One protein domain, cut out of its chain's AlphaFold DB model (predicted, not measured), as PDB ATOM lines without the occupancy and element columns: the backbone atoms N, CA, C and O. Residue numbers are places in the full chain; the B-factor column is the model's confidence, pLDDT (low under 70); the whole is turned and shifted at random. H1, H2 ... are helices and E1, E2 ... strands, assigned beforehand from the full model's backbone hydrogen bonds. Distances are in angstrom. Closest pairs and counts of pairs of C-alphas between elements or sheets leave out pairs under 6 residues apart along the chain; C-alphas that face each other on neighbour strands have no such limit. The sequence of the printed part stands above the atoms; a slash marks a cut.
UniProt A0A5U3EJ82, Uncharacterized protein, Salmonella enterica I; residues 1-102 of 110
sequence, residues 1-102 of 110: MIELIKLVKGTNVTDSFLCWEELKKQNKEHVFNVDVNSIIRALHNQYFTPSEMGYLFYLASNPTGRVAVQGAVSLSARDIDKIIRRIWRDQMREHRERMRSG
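Overview. This is residues 1 to 102 of the 110 residues of an uncharacterized protein of Salmonella enterica I (UniProt A0A5U3EJ82). One short helix, H4, sits in the middle of a small helical body, with H1, H2, H3 and the long H5 packed round it and a two-stranded ribbon, E1 and E2, at one end. H5 leads from that ribbon along the body to the other end, where residues 96 to 102 stick out. The printed part has 102 residues with five named helices and two named strands, in the order H1 H2 E1 H3 H4 E2 H5; the sheet has the order E1 - E2, antiparallel, and the class is mostly helix. The whole is compact, with a radius of gyration of the C-alphas of 13.9 A, and elongated, spanning 47 by 27 by 25 A.

Arrangement. H1, residues 2 to 9, touches H4, residues 50 to 61, at a steep tilt of 42 degrees, opposite ways; their closest C-alphas, those of Val 8 and Glu 52, are 6.2 A apart. H2, residues 13 to 26, touches H4 at a steep tilt of 60 degrees, with the C-alphas of Phe 17 and Ser 51 closest at 4.7 A. E1, residues 29 to 32, is the antiparallel neighbour of E2, residues 73 to 76; N 30 and O 75 are within hydrogen-bond range at 2.8 A, as are N 75 and O 30 at 3.0 A. H3, residues 36 to 45, H4 and H5, residues 77 to 100, form an up and down bundle, each helix running against the one before it. H3 and H4 are close but not clearly touching, their closest C-alphas, those of Leu 43 and Met 53, 7.2 A apart. Residues 80 to 88 of H5 touch H4, with the C-alphas of Pro 50 and Ile 84 closest at 6.1 A; residues 87 to 91 touch H3, with those of His 44 and Ile 87 closest at 6.8 A. H2 and H5 only just touch, only at their ends, with 3 pairs of C-alphas within 8 A, the closest being Lys 24 and Ala 77 at 5.4 A. H1 and H5 are apart. In H1, H2, H3, H4 and H5 every O i to N i+4 pair is within hydrogen-bond range.

Along the chain. H1 begins at C-alpha 2, (-13.845, 5.009, -13.749), and is 10.6 A long. H2 is 20.4 A, E1 9.5 A, H3 14.4 A, H4 16.7 A and E2 10.1 A long. H5 begins at C-alpha 77, (-30.021, 17.923, -3.428), and ends 34.0 A away at C-alpha 100, (-27.985, -14.925, 5.288).

Size, cuts and confidence. The two C-alphas farthest apart, those of Val 67 and Gly 102, are 46.9 A apart. The printed part has no cut. The link from H4 to E2, 11 residues, is long; the others are tight. The mean pLDDT of the printed part is 79.6, and residue 27, residue 34, residues 63 to 72 and residues 99 to 102 are under 70.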
ATOM      1  N   MET A   1     -16.238   8.019 -15.883       74.31
ATOM      2  CA  MET A   1     -16.778   7.357 -14.676       74.31
ATOM      3  C   MET A   1     -15.710   6.636 -13.872       74.31
ATOM      4  O   MET A   1     -15.597   6.939 -12.697       74.31
ATOM      5  N   ILE A   2     -14.894   5.761 -14.472       76.56
ATOM      6  CA  ILE A   2     -13.845   5.009 -13.749       76.56
ATOM      7  C   ILE A   2     -12.893   5.924 -12.952       76.56
ATOM      8  O   ILE A   2     -12.631   5.654 -11.787       76.56
ATOM      9  N   GLU A   3     -12.423   7.027 -13.539       77.62
ATOM     10  CA  GLU A   3     -11.540   7.988 -12.849       77.62
ATOM     11  C   GLU A   3     -12.210   8.676 -11.653       77.62
ATOM     12  O   GLU A   3     -11.591   8.808 -10.604       77.62
ATOM     13  N   LEU A   4     -13.489   9.054 -11.775       75.81
ATOM     14  CA  LEU A   4     -14.253   9.665 -10.680       75.81
ATOM     15  C   LEU A   4     -14.459   8.677  -9.529       75.81
ATOM     16  O   LEU A   4     -14.304   9.044  -8.373       75.81
ATOM     17  N   ILE A   5     -14.755   7.414  -9.844       79.00
ATOM     18  CA  ILE A   5     -14.890   6.354  -8.838       79.00
ATOM     19  C   ILE A   5     -13.569   6.153  -8.090       79.00
ATOM     20  O   ILE A   5     -13.573   6.094  -6.863       79.00
ATOM     21  N   LYS A   6     -12.437   6.096  -8.809       80.94
ATOM     22  CA  LYS A   6     -11.104   6.002  -8.194       80.94
ATOM     23  C   LYS A   6     -10.820   7.190  -7.276       80.94
ATOM     24  O   LYS A   6     -10.300   6.991  -6.184       80.94
ATOM     25  N   LEU A   7     -11.187   8.398  -7.701       80.44
ATOM     26  CA  LEU A   7     -10.996   9.611  -6.914       80.44
ATOM     27  C   LEU A   7     -11.835   9.589  -5.630       80.44
ATOM     28  O   LEU A   7     -11.293   9.806  -4.552       80.44
ATOM     29  N   VAL A   8     -13.120   9.232  -5.721       80.44
ATOM     30  CA  VAL A   8     -14.006   9.085  -4.553       80.44
ATOM     31  C   VAL A   8     -13.466   8.031  -3.583       80.44
ATOM     32  O   VAL A   8     -13.364   8.303  -2.394       80.44
ATOM     33  N   LYS A   9     -13.045   6.859  -4.078       80.00
ATOM     34  CA  LYS A   9     -12.489   5.786  -3.236       80.00
ATOM     35  C   LYS A   9     -11.130   6.111  -2.612       80.00
ATOM     36  O   LYS A   9     -10.782   5.519  -1.598       80.00
ATOM     37  N   GLY A  10     -10.371   7.030  -3.206       78.94
ATOM     38  CA  GLY A  10      -9.133   7.560  -2.635       78.94
ATOM     39  C   GLY A  10      -9.336   8.748  -1.688       78.94
ATOM     40  O   GLY A  10      -8.366   9.209  -1.094       78.94
ATOM     41  N   THR A  11     -10.564   9.264  -1.559       79.56
ATOM     42  CA  THR A  11     -10.879  10.432  -0.725       79.56
ATOM     43  C   THR A  11     -11.228   9.994   0.695       79.56
ATOM     44  O   THR A  11     -11.872   8.966   0.903       79.56
ATOM     45  N   ASN A  12     -10.831  10.785   1.694       82.81
ATOM     46  CA  ASN A  12     -11.214  10.532   3.079       82.81
ATOM     47  C   ASN A  12     -12.751  10.576   3.228       82.81
ATOM     48  O   ASN A  12     -13.435  11.427   2.652       82.81
ATOM     49  N   VAL A  13     -13.304   9.662   4.026       74.81
ATOM     50  CA  VAL A  13     -14.745   9.586   4.316       74.81
ATOM     51  C   VAL A  13     -15.267  10.898   4.916       74.81
ATOM     52  O   VAL A  13     -16.367  11.329   4.566       74.81
ATOM     53  N   THR A  14     -14.474  11.559   5.764       79.75
ATOM     54  CA  THR A  14     -14.801  12.861   6.368       79.75
ATOM     55  C   THR A  14     -14.928  13.953   5.309       79.75
ATOM     56  O   THR A  14     -15.900  14.704   5.320       79.75
ATOM     57  N   ASP A  15     -14.005  14.003   4.350       77.88
ATOM     58  CA  ASP A  15     -14.021  15.006   3.279       77.88
ATOM     59  C   ASP A  15     -15.207  14.784   2.333       77.88
ATOM     60  O   ASP A  15     -15.901  15.730   1.952       77.88
ATOM     61  N   SER A  16     -15.507  13.516   2.032       78.94
ATOM     62  CA  SER A  16     -16.692  13.130   1.258       78.94
ATOM     63  C   SER A  16     -17.988  13.538   1.969       78.94
ATOM     64  O   SER A  16     -18.924  14.035   1.339       78.94
ATOM     65  N   PHE A  17     -18.044  13.363   3.293       80.44
ATOM     66  CA  PHE A  17     -19.185  13.757   4.116       80.44
ATOM     67  C   PHE A  17     -19.377  15.277   4.142       80.44
ATOM     68  O   PHE A  17     -20.478  15.750   3.866       80.44
ATOM     69  N   LEU A  18     -18.317  16.044   4.407       82.94
ATOM     70  CA  LEU A  18     -18.383  17.506   4.452       82.94
ATOM     71  C   LEU A  18     -18.817  18.099   3.105       82.94
ATOM     72  O   LEU A  18     -19.670  18.987   3.083       82.94
ATOM     73  N   CYS A  19     -18.311  17.568   1.986       79.56
ATOM     74  CA  CYS A  19     -18.742  18.000   0.654       79.56
ATOM     75  C   CYS A  19     -20.235  17.736   0.417       79.56
ATOM     76  O   CYS A  19     -20.936  18.585  -0.135       79.56
ATOM     77  N   TRP A  20     -20.739  16.574   0.841       83.38
ATOM     78  CA  TRP A  20     -22.156  16.242   0.701       83.38
ATOM     79  C   TRP A  20     -23.059  17.120   1.579       83.38
ATOM     80  O   TRP A  20     -24.096  17.597   1.114       83.38
ATOM     81  N   GLU A  21     -22.675  17.373   2.832       83.19
ATOM     82  CA  GLU A  21     -23.416  18.287   3.709       83.19
ATOM     83  C   GLU A  21     -23.477  19.700   3.128       83.19
ATOM     84  O   GLU A  21     -24.533  20.333   3.144       83.19
ATOM     85  N   GLU A  22     -22.368  20.182   2.572       79.62
ATOM     86  CA  GLU A  22     -22.308  21.504   1.960       79.62
ATOM     87  C   GLU A  22     -23.209  21.603   0.723       79.62
ATOM     88  O   GLU A  22     -23.957  22.568   0.562       79.62
ATOM     89  N   LEU A  23     -23.237  20.555  -0.101       76.25
ATOM     90  CA  LEU A  23     -24.135  20.454  -1.250       76.25
ATOM     91  C   LEU A  23     -25.607  20.535  -0.818       76.25
ATOM     92  O   LEU A  23     -26.386  21.307  -1.380       76.25
ATOM     93  N   LYS A  24     -25.984  19.807   0.239       80.06
ATOM     94  CA  LYS A  24     -27.345  19.865   0.790       80.06
ATOM     95  C   LYS A  24     -27.726  21.256   1.296       80.06
ATOM     96  O   LYS A  24     -28.874  21.657   1.114       80.06
ATOM     97  N   LYS A  25     -26.795  21.997   1.907       81.56
ATOM     98  CA  LYS A  25     -27.050  23.357   2.420       81.56
ATOM     99  C   LYS A  25     -27.320  24.369   1.317       81.56
ATOM    100  O   LYS A  25     -28.113  25.283   1.520       81.56
ATOM    101  N   GLN A  26     -26.679  24.215   0.161       72.38
ATOM    102  CA  GLN A  26     -26.819  25.171  -0.936       72.38
ATOM    103  C   GLN A  26     -28.233  25.176  -1.533       72.38
ATOM    104  O   GLN A  26     -28.634  26.193  -2.089       72.38
ATOM    105  N   ASN A  27     -28.993  24.080  -1.394       69.06
ATOM    106  CA  ASN A  27     -30.361  23.920  -1.905       69.06
ATOM    107  C   ASN A  27     -30.527  24.396  -3.364       69.06
ATOM    108  O   ASN A  27     -31.554  24.963  -3.741       69.06
ATOM    109  N   LYS A  28     -29.480  24.201  -4.172       78.31
ATOM    110  CA  LYS A  28     -29.470  24.535  -5.592       78.31
ATOM    111  C   LYS A  28     -29.841  23.312  -6.412       78.31
ATOM    112  O   LYS A  28     -29.727  22.164  -5.977       78.31
ATOM    113  N   GLU A  29     -30.288  23.586  -7.622       80.75
ATOM    114  CA  GLU A  29     -30.350  22.586  -8.670       80.75
ATOM    115  C   GLU A  29     -28.937  22.283  -9.179       80.75
ATOM    116  O   GLU A  29     -28.170  23.188  -9.515       80.75
ATOM    117  N   HIS A  30     -28.587  21.001  -9.194       79.50
ATOM    118  CA  HIS A  30     -27.309  20.502  -9.673       79.50
ATOM    119  C   HIS A  30     -27.488  20.003 -11.099       79.50
ATOM    120  O   HIS A  30     -28.235  19.055 -11.344       79.50
ATOM    121  N   VAL A  31     -26.799  20.649 -12.037       78.56
ATOM    122  CA  VAL A  31     -26.855  20.289 -13.452       78.56
ATOM    123  C   VAL A  31     -25.808  19.223 -13.731       78.56
ATOM    124  O   VAL A  31     -24.609  19.439 -13.570       78.56
ATOM    125  N   PHE A  32     -26.267  18.055 -14.158       77.00
ATOM    126  CA  PHE A  32     -25.411  16.937 -14.506       77.00
ATOM    127  C   PHE A  32     -25.164  16.940 -16.006       77.00
ATOM    128  O   PHE A  32     -26.039  16.600 -16.797       77.00
ATOM    129  N   ASN A  33     -23.929  17.258 -16.382       70.00
ATOM    130  CA  ASN A  33     -23.429  17.147 -17.755       70.00
ATOM    131  C   ASN A  33     -23.009  15.713 -18.123       70.00
ATOM    132  O   ASN A  33     -22.326  15.488 -19.121       70.00
ATOM    133  N   VAL A  34     -23.374  14.744 -17.284       69.06
ATOM    134  CA  VAL A  34     -23.097  13.318 -17.434       69.06
ATOM    135  C   VAL A  34     -24.406  12.546 -17.325       69.06
ATOM    136  O   VAL A  34     -25.320  12.966 -16.617       69.06
ATOM    137  N   ASP A  35     -24.490  11.396 -17.993       78.75
ATOM    138  CA  ASP A  35     -25.646  10.510 -17.864       78.75
ATOM    139  C   ASP A  35     -25.792  10.026 -16.411       78.75
ATOM    140  O   ASP A  35     -24.989   9.235 -15.906       78.75
ATOM    141  N   VAL A  36     -26.846  10.495 -15.740       80.38
ATOM    142  CA  VAL A  36     -27.167  10.131 -14.355       80.38
ATOM    143  C   VAL A  36     -27.385   8.622 -14.221       80.38
ATOM    144  O   VAL A  36     -27.005   8.039 -13.204       80.38
ATOM    145  N   ASN A  37     -27.907   7.947 -15.251       83.75
ATOM    146  CA  ASN A  37     -28.076   6.494 -15.211       83.75
ATOM    147  C   ASN A  37     -26.729   5.772 -15.149       83.75
ATOM    148  O   ASN A  37     -26.608   4.756 -14.468       83.75
ATOM    149  N   SER A  38     -25.699   6.306 -15.803       82.69
ATOM    150  CA  SER A  38     -24.336   5.784 -15.705       82.69
ATOM    151  C   SER A  38     -23.751   5.951 -14.296       82.69
ATOM    152  O   SER A  38     -23.025   5.066 -13.841       82.69
ATOM    153  N   ILE A  39     -24.099   7.027 -13.574       84.56
ATOM    154  CA  ILE A  39     -23.754   7.190 -12.148       84.56
ATOM    155  C   ILE A  39     -24.463   6.121 -11.314       84.56
ATOM    156  O   ILE A  39     -23.811   5.389 -10.575       84.56
ATOM    157  N   ILE A  40     -25.780   5.980 -11.469       85.56
ATOM    158  CA  ILE A  40     -26.586   5.014 -10.708       85.56
ATOM    159  C   ILE A  40     -26.089   3.581 -10.942       85.56
ATOM    160  O   ILE A  40     -25.873   2.839  -9.987       85.56
ATOM    161  N   ARG A  41     -25.826   3.196 -12.198       85.69
ATOM    162  CA  ARG A  41     -25.252   1.881 -12.537       85.69
ATOM    163  C   ARG A  41     -23.902   1.656 -11.859       85.69
ATOM    164  O   ARG A  41     -23.672   0.585 -11.310       85.69
ATOM    165  N   ALA A  42     -23.023   2.660 -11.859       84.31
ATOM    166  CA  ALA A  42     -21.738   2.563 -11.172       84.31
ATOM    167  C   ALA A  42     -21.901   2.355  -9.658       84.31
ATOM    168  O   ALA A  42     -21.195   1.530  -9.081       84.31
ATOM    169  N   LEU A  43     -22.854   3.055  -9.039       85.94
ATOM    170  CA  LEU A  43     -23.168   2.924  -7.618       85.94
ATOM    171  C   LEU A  43     -23.795   1.567  -7.257       85.94
ATOM    172  O   LEU A  43     -23.630   1.110  -6.133       85.94
ATOM    173  N   HIS A  44     -24.487   0.900  -8.181       83.75
ATOM    174  CA  HIS A  44     -24.969  -0.469  -7.961       83.75
ATOM    175  C   HIS A  44     -23.869  -1.526  -8.121       83.75
ATOM    176  O   HIS A  44     -23.912  -2.551  -7.449       83.75
ATOM    177  N   ASN A  45     -22.869  -1.284  -8.972       83.44
ATOM    178  CA  ASN A  45     -21.818  -2.264  -9.262       83.44
ATOM    179  C   ASN A  45     -20.739  -2.371  -8.172       83.44
ATOM    180  O   ASN A  45     -19.939  -3.305  -8.196       83.44
ATOM    181  N   GLN A  46     -20.652  -1.401  -7.260       81.75
ATOM    182  CA  GLN A  46     -19.655  -1.371  -6.189       81.75
ATOM    183  C   GLN A  46     -20.279  -0.829  -4.905       81.75
ATOM    184  O   GLN A  46     -21.214  -0.036  -4.948       81.75
ATOM    185  N   TYR A  47     -19.743  -1.230  -3.755       83.62
ATOM    186  CA  TYR A  47     -20.199  -0.706  -2.472       83.62
ATOM    187  C   TYR A  47     -19.756   0.749  -2.286       83.62
ATOM    188  O   TYR A  47     -18.577   1.066  -2.456       83.62
ATOM    189  N   PHE A  48     -20.681   1.618  -1.884       85.44
ATOM    190  CA  PHE A  48     -20.401   3.005  -1.518       85.44
ATOM    191  C   PHE A  48     -21.147   3.350  -0.234       85.44
ATOM    192  O   PHE A  48     -22.281   2.930  -0.027       85.44
ATOM    193  N   THR A  49     -20.535   4.153   0.620       87.69
ATOM    194  CA  THR A  49     -21.225   4.802   1.734       87.69
ATOM    195  C   THR A  49     -22.066   5.975   1.218       87.69
ATOM    196  O   THR A  49     -21.756   6.543   0.166       87.69
ATOM    197  N   PRO A  50     -23.118   6.398   1.941       88.06
ATOM    198  CA  PRO A  50     -23.945   7.526   1.513       88.06
ATOM    199  C   PRO A  50     -23.158   8.820   1.243       88.06
ATOM    200  O   PRO A  50     -23.492   9.550   0.311       88.06
ATOM    201  N   SER A  51     -22.101   9.093   2.016       85.56
ATOM    202  CA  SER A  51     -21.230  10.257   1.815       85.56
ATOM    203  C   SER A  51     -20.398  10.147   0.538       85.56
ATOM    204  O   SER A  51     -20.328  11.113  -0.217       85.56
ATOM    205  N   GLU A  52     -19.829   8.977   0.238       88.69
ATOM    206  CA  GLU A  52     -19.122   8.740  -1.029       88.69
ATOM    207  C   GLU A  52     -20.059   8.895  -2.238       88.69
ATOM    208  O   GLU A  52     -19.678   9.492  -3.246       88.69
ATOM    209  N   MET A  53     -21.301   8.399  -2.144       90.31
ATOM    210  CA  MET A  53     -22.297   8.591  -3.205       90.31
ATOM    211  C   MET A  53     -22.597  10.079  -3.410       90.31
ATOM    212  O   MET A  53     -22.582  10.558  -4.543       90.31
ATOM    213  N   GLY A  54     -22.831  10.819  -2.320       88.25
ATOM    214  CA  GLY A  54     -23.061  12.264  -2.358       88.25
ATOM    215  C   GLY A  54     -21.893  13.023  -2.983       88.25
ATOM    216  O   GLY A  54     -22.101  13.895  -3.827       88.25
ATOM    217  N   TYR A  55     -20.665  12.631  -2.650       86.50
ATOM    218  CA  TYR A  55     -19.464  13.217  -3.235       86.50
ATOM    219  C   TYR A  55     -19.309  12.893  -4.730       86.50
ATOM    220  O   TYR A  55     -18.930  13.760  -5.518       86.50
ATOM    221  N   LEU A  56     -19.695  11.693  -5.172       87.44
ATOM    222  CA  LEU A  56     -19.722  11.359  -6.600       87.44
ATOM    223  C   LEU A  56     -20.706  12.252  -7.376       87.44
ATOM    224  O   LEU A  56     -20.363  12.741  -8.453       87.44
ATOM    225  N   PHE A  57     -21.902  12.501  -6.828       87.19
ATOM    226  CA  PHE A  57     -22.860  13.444  -7.418       87.19
ATOM    227  C   PHE A  57     -22.329  14.888  -7.405       87.19
ATOM    228  O   PHE A  57     -22.514  15.625  -8.376       87.19
ATOM    229  N   TYR A  58     -21.612  15.295  -6.357       84.00
ATOM    230  CA  TYR A  58     -20.961  16.606  -6.311       84.00
ATOM    231  C   TYR A  58     -19.962  16.793  -7.462       84.00
ATOM    232  O   TYR A  58     -20.061  17.755  -8.223       84.00
ATOM    233  N   LEU A  59     -19.039  15.844  -7.635       82.81
ATOM    234  CA  LEU A  59     -18.022  15.898  -8.688       82.81
ATOM    235  C   LEU A  59     -18.633  15.804 -10.090       82.81
ATOM    236  O   LEU A  59     -18.160  16.442 -11.028       82.81
ATOM    237  N   ALA A  60     -19.698  15.015 -10.240       81.12
ATOM    238  CA  ALA A  60     -20.406  14.867 -11.505       81.12
ATOM    239  C   ALA A  60     -21.191  16.127 -11.915       81.12
ATOM    240  O   ALA A  60     -21.340  16.379 -13.111       81.12
ATOM    241  N   SER A  61     -21.682  16.907 -10.945       80.00
ATOM    242  CA  SER A  61     -22.377  18.182 -11.188       80.00
ATOM    243  C   SER A  61     -21.435  19.382 -11.320       80.00
ATOM    244  O   SER A  61     -21.814  20.389 -11.907       80.00
ATOM    245  N   ASN A  62     -20.193  19.268 -10.840       72.81
ATOM    246  CA  ASN A  62     -19.142  20.275 -11.004       72.81
ATOM    247  C   ASN A  62     -17.941  19.691 -11.764       72.81
ATOM    248  O   ASN A  62     -16.871  19.506 -11.178       72.81
ATOM    249  N   PRO A  63     -18.089  19.361 -13.060       66.25
ATOM    250  CA  PRO A  63     -17.001  18.763 -13.812       66.25
ATOM    251  C   PRO A  63     -15.813  19.730 -13.911       66.25
ATOM    252  O   PRO A  63     -15.896  20.773 -14.559       66.25
ATOM    253  N   THR A  64     -14.669  19.360 -13.341       58.50
ATOM    254  CA  THR A  64     -13.393  20.028 -13.617       58.50
ATOM    255  C   THR A  64     -12.993  19.746 -15.067       58.50
ATOM    256  O   THR A  64     -12.549  18.652 -15.410       58.50
ATOM    257  N   GLY A  65     -13.196  20.728 -15.949       54.25
ATOM    258  CA  GLY A  65     -12.654  20.720 -17.312       54.25
ATOM    259  C   GLY A  65     -13.348  19.806 -18.333       54.25
ATOM    260  O   GLY A  65     -12.721  19.471 -19.336       54.25
ATOM    261  N   ARG A  66     -14.611  19.392 -18.132       55.03
ATOM    262  CA  ARG A  66     -15.366  18.626 -19.151       55.03
ATOM    263  C   ARG A  66     -16.467  19.454 -19.810       55.03
ATOM    264  O   ARG A  66     -17.205  20.169 -19.138       55.03
ATOM    265  N   VAL A  67     -16.573  19.310 -21.131       51.25
ATOM    266  CA  VAL A  67     -17.607  19.922 -21.977       51.25
ATOM    267  C   VAL A  67     -18.965  19.288 -21.669       51.25
ATOM    268  O   VAL A  67     -19.053  18.078 -21.458       51.25
ATOM    269  N   ALA A  68     -20.017  20.108 -21.630       51.66
ATOM    270  CA  ALA A  68     -21.380  19.652 -21.403       51.66
ATOM    271  C   ALA A  68     -21.818  18.658 -22.491       51.66
ATOM    272  O   ALA A  68     -21.744  18.964 -23.680       51.66
ATOM    273  N   VAL A  69     -22.268  17.467 -22.091       56.62
ATOM    274  CA  VAL A  69     -22.865  16.494 -23.013       56.62
ATOM    275  C   VAL A  69     -24.339  16.856 -23.225       56.62
ATOM    276  O   VAL A  69     -25.024  17.288 -22.298       56.62
ATOM    277  N   GLN A  70     -24.837  16.692 -24.452       51.44
ATOM    278  CA  GLN A  70     -26.245  16.902 -24.804       51.44
ATOM    279  C   GLN A  70     -27.145  15.959 -23.975       51.44
ATOM    280  O   GLN A  70     -26.920  14.751 -23.970       51.44
ATOM    281  N   GLY A  71     -28.153  16.503 -23.277       61.00
ATOM    282  CA  GLY A  71     -29.056  15.733 -22.398       61.00
ATOM    283  C   GLY A  71     -28.882  15.977 -20.893       61.00
ATOM    284  O   GLY A  71     -29.165  15.083 -20.098       61.00
ATOM    285  N   ALA A  72     -28.405  17.163 -20.500       66.88
ATOM    286  CA  ALA A  72     -28.186  17.514 -19.101       66.88
ATOM    287  C   ALA A  72     -29.464  17.370 -18.257       66.88
ATOM    288  O   ALA A  72     -30.526  17.885 -18.610       66.88
ATOM    289  N   VAL A  73     -29.341  16.676 -17.126       78.62
ATOM    290  CA  VAL A  73     -30.425  16.501 -16.152       78.62
ATOM    291  C   VAL A  73     -30.144  17.402 -14.961       78.62
ATOM    292  O   VAL A  73     -29.027  17.420 -14.448       78.62
ATOM    293  N   SER A  74     -31.154  18.141 -14.514       82.44
ATOM    294  CA  SER A  74     -31.093  18.902 -13.270       82.44
ATOM    295  C   SER A  74     -31.695  18.072 -12.140       82.44
ATOM    296  O   SER A  74     -32.805  17.557 -12.282       82.44
ATOM    297  N   LEU A  75     -30.970  17.911 -11.033       86.00
ATOM    298  CA  LEU A  75     -31.500  17.299  -9.814       86.00
ATOM    299  C   LEU A  75     -31.274  18.223  -8.626       86.00
ATOM    300  O   LEU A  75     -30.189  18.774  -8.442       86.00
ATOM    301  N   SER A  76     -32.280  18.338  -7.765       87.81
ATOM    302  CA  SER A  76     -32.101  18.982  -6.468       87.81
ATOM    303  C   SER A  76     -31.285  18.091  -5.527       87.81
ATOM    304  O   SER A  76     -31.287  16.861  -5.649       87.81
ATOM    305  N   ALA A  77     -30.659  18.685  -4.506       85.75
ATOM    306  CA  ALA A  77     -30.021  17.923  -3.428       85.75
ATOM    307  C   ALA A  77     -30.985  16.912  -2.772       85.75
ATOM    308  O   ALA A  77     -30.578  15.819  -2.377       85.75
ATOM    309  N   ARG A  78     -32.286  17.234  -2.709       87.44
ATOM    310  CA  ARG A  78     -33.326  16.338  -2.185       87.44
ATOM    311  C   ARG A  78     -33.554  15.125  -3.085       87.44
ATOM    312  O   ARG A  78     -33.797  14.033  -2.575       87.44
ATOM    313  N   ASP A  79     -33.510  15.296  -4.400       89.12
ATOM    314  CA  ASP A  79     -33.682  14.183  -5.337       89.12
ATOM    315  C   ASP A  79     -32.449  13.284  -5.357       89.12
ATOM    316  O   ASP A  79     -32.587  12.061  -5.330       89.12
ATOM    317  N   ILE A  80     -31.257  13.878  -5.260       88.88
ATOM    318  CA  ILE A  80     -30.008  13.139  -5.052       88.88
ATOM    319  C   ILE A  80     -30.078  12.327  -3.747       88.88
ATOM    320  O   ILE A  80     -29.803  11.128  -3.762       88.88
ATOM    321  N   ASP A  81     -30.535  12.916  -2.635       89.31
ATOM    322  CA  ASP A  81     -30.689  12.206  -1.352       89.31
ATOM    323  C   ASP A  81     -31.658  11.014  -1.459       89.31
ATOM    324  O   ASP A  81     -31.381   9.929  -0.942       89.31
ATOM    325  N   LYS A  82     -32.777  11.161  -2.188       91.69
ATOM    326  CA  LYS A  82     -33.704  10.045  -2.451       91.69
ATOM    327  C   LYS A  82     -33.022   8.908  -3.215       91.69
ATOM    328  O   LYS A  82     -33.239   7.743  -2.867       91.69
ATOM    329  N   ILE A  83     -32.215   9.231  -4.229       91.00
ATOM    330  CA  ILE A  83     -31.457   8.247  -5.015       91.00
ATOM    331  C   ILE A  83     -30.450   7.526  -4.113       91.00
ATOM    332  O   ILE A  83     -30.473   6.298  -4.047       91.00
ATOM    333  N   ILE A  84     -29.647   8.267  -3.342       91.44
ATOM    334  CA  ILE A  84     -28.662   7.710  -2.399       91.44
ATOM    335  C   ILE A  84     -29.338   6.761  -1.408       91.44
ATOM    336  O   ILE A  84     -28.921   5.614  -1.259       91.44
ATOM    337  N   ARG A  85     -30.438   7.184  -0.769       92.56
ATOM    338  CA  ARG A  85     -31.189   6.333   0.170       92.56
ATOM    339  C   ARG A  85     -31.758   5.086  -0.490       92.56
ATOM    340  O   ARG A  85     -31.937   4.068   0.181       92.56
ATOM    341  N   ARG A  86     -32.138   5.159  -1.767       92.44
ATOM    342  CA  ARG A  86     -32.625   3.988  -2.493       92.44
ATOM    343  C   ARG A  86     -31.489   2.997  -2.729       92.44
ATOM    344  O   ARG A  86     -31.620   1.860  -2.289       92.44
ATOM    345  N   ILE A  87     -30.386   3.451  -3.313       91.31
ATOM    346  CA  ILE A  87     -29.223   2.612  -3.620       91.31
ATOM    347  C   ILE A  87     -28.648   2.003  -2.341       91.31
ATOM    348  O   ILE A  87     -28.415   0.802  -2.286       91.31
ATOM    349  N   TRP A  88     -28.505   2.796  -1.278       91.44
ATOM    350  CA  TRP A  88     -28.026   2.314   0.015       91.44
ATOM    351  C   TRP A  88     -28.904   1.199   0.592       91.44
ATOM    352  O   TRP A  88     -28.400   0.191   1.082       91.44
ATOM    353  N   ARG A  89     -30.236   1.335   0.511       90.19
ATOM    354  CA  ARG A  89     -31.154   0.270   0.950       90.19
ATOM    355  C   ARG A  89     -30.985  -1.002   0.130       90.19
ATOM    356  O   ARG A  89     -31.032  -2.082   0.716       90.19
ATOM    357  N   ASP A  90     -30.792  -0.868  -1.178       90.38
ATOM    358  CA  ASP A  90     -30.594  -2.002  -2.078       90.38
ATOM    359  C   ASP A  90     -29.245  -2.696  -1.784       90.38
ATOM    360  O   ASP A  90     -29.223  -3.908  -1.579       90.38
ATOM    361  N   GLN A  91     -28.157  -1.939  -1.587       87.88
ATOM    362  CA  GLN A  91     -26.846  -2.462  -1.170       87.88
ATOM    363  C   GLN A  91     -26.894  -3.156   0.203       87.88
ATOM    364  O   GLN A  91     -26.348  -4.243   0.376       87.88
ATOM    365  N   MET A  92     -27.582  -2.569   1.188       86.31
ATOM    366  CA  MET A  92     -27.762  -3.179   2.512       86.31
ATOM    367  C   MET A  92     -28.622  -4.441   2.460       86.31
ATOM    368  O   MET A  92     -28.418  -5.373   3.239       86.31
ATOM    369  N   ARG A  93     -29.619  -4.480   1.570       87.12
ATOM    370  CA  ARG A  93     -30.430  -5.675   1.349       87.12
ATOM    371  C   ARG A  93     -29.579  -6.797   0.772       87.12
ATOM    372  O   ARG A  93     -29.569  -7.870   1.363       87.12
ATOM    373  N   GLU A  94     -28.841  -6.524  -0.296       84.50
ATOM    374  CA  GLU A  94     -27.947  -7.496  -0.920       84.50
ATOM    375  C   GLU A  94     -26.875  -7.984   0.063       84.50
ATOM    376  O   GLU A  94     -26.646  -9.184   0.188       84.50
ATOM    377  N   HIS A  95     -26.284  -7.080   0.849       79.50
ATOM    378  CA  HIS A  95     -25.336  -7.440   1.902       79.50
ATOM    379  C   HIS A  95     -25.959  -8.391   2.937       79.50
ATOM    380  O   HIS A  95     -25.382  -9.429   3.252       79.50
ATOM    381  N   ARG A  96     -27.171  -8.096   3.429       80.31
ATOM    382  CA  ARG A  96     -27.886  -8.989   4.360       80.31
ATOM    383  C   ARG A  96     -28.254 -10.327   3.728       80.31
ATOM    384  O   ARG A  96     -28.231 -11.335   4.423       80.31
ATOM    385  N   GLU A  97     -28.628 -10.343   2.454       82.81
ATOM    386  CA  GLU A  97     -28.942 -11.571   1.721       82.81
ATOM    387  C   GLU A  97     -27.688 -12.438   1.550       82.81
ATOM    388  O   GLU A  97     -27.744 -13.628   1.851       82.81
ATOM    389  N   ARG A  98     -26.536 -11.841   1.218       74.25
ATOM    390  CA  ARG A  98     -25.235 -12.532   1.191       74.25
ATOM    391  C   ARG A  98     -24.876 -13.111   2.563       74.25
ATOM    392  O   ARG A  98     -24.609 -14.307   2.652       74.25
ATOM    393  N   MET A  99     -25.000 -12.320   3.633       68.88
ATOM    394  CA  MET A  99     -24.764 -12.781   5.013       68.88
ATOM    395  C   MET A  99     -25.718 -13.915   5.431       68.88
ATOM    396  O   MET A  99     -25.305 -14.855   6.101       68.88
ATOM    397  N   ARG A 100     -26.993 -13.865   5.017       69.50
ATOM    398  CA  ARG A 100     -27.985 -14.925   5.288       69.50
ATOM    399  C   ARG A 100     -27.767 -16.187   4.460       69.50
ATOM    400  O   ARG A 100     -28.092 -17.268   4.932       69.50
ATOM    401  N   SER A 101     -27.241 -16.057   3.244       69.25
ATOM    402  CA  SER A 101     -26.978 -17.185   2.343       69.25
ATOM    403  C   SER A 101     -25.782 -18.047   2.764       69.25
ATOM    404  O   SER A 101     -25.509 -19.054   2.121       69.25
ATOM    405  N   GLY A 102     -25.065 -17.674   3.833       56.41
ATOM    406  CA  GLY A 102     -23.919 -18.437   4.328       56.41
ATOM    407  C   GLY A 102     -22.671 -18.338   3.448       56.41
ATOM    408  O   GLY A 102     -21.695 -19.031   3.723       56.41
TER     409      GLY A 102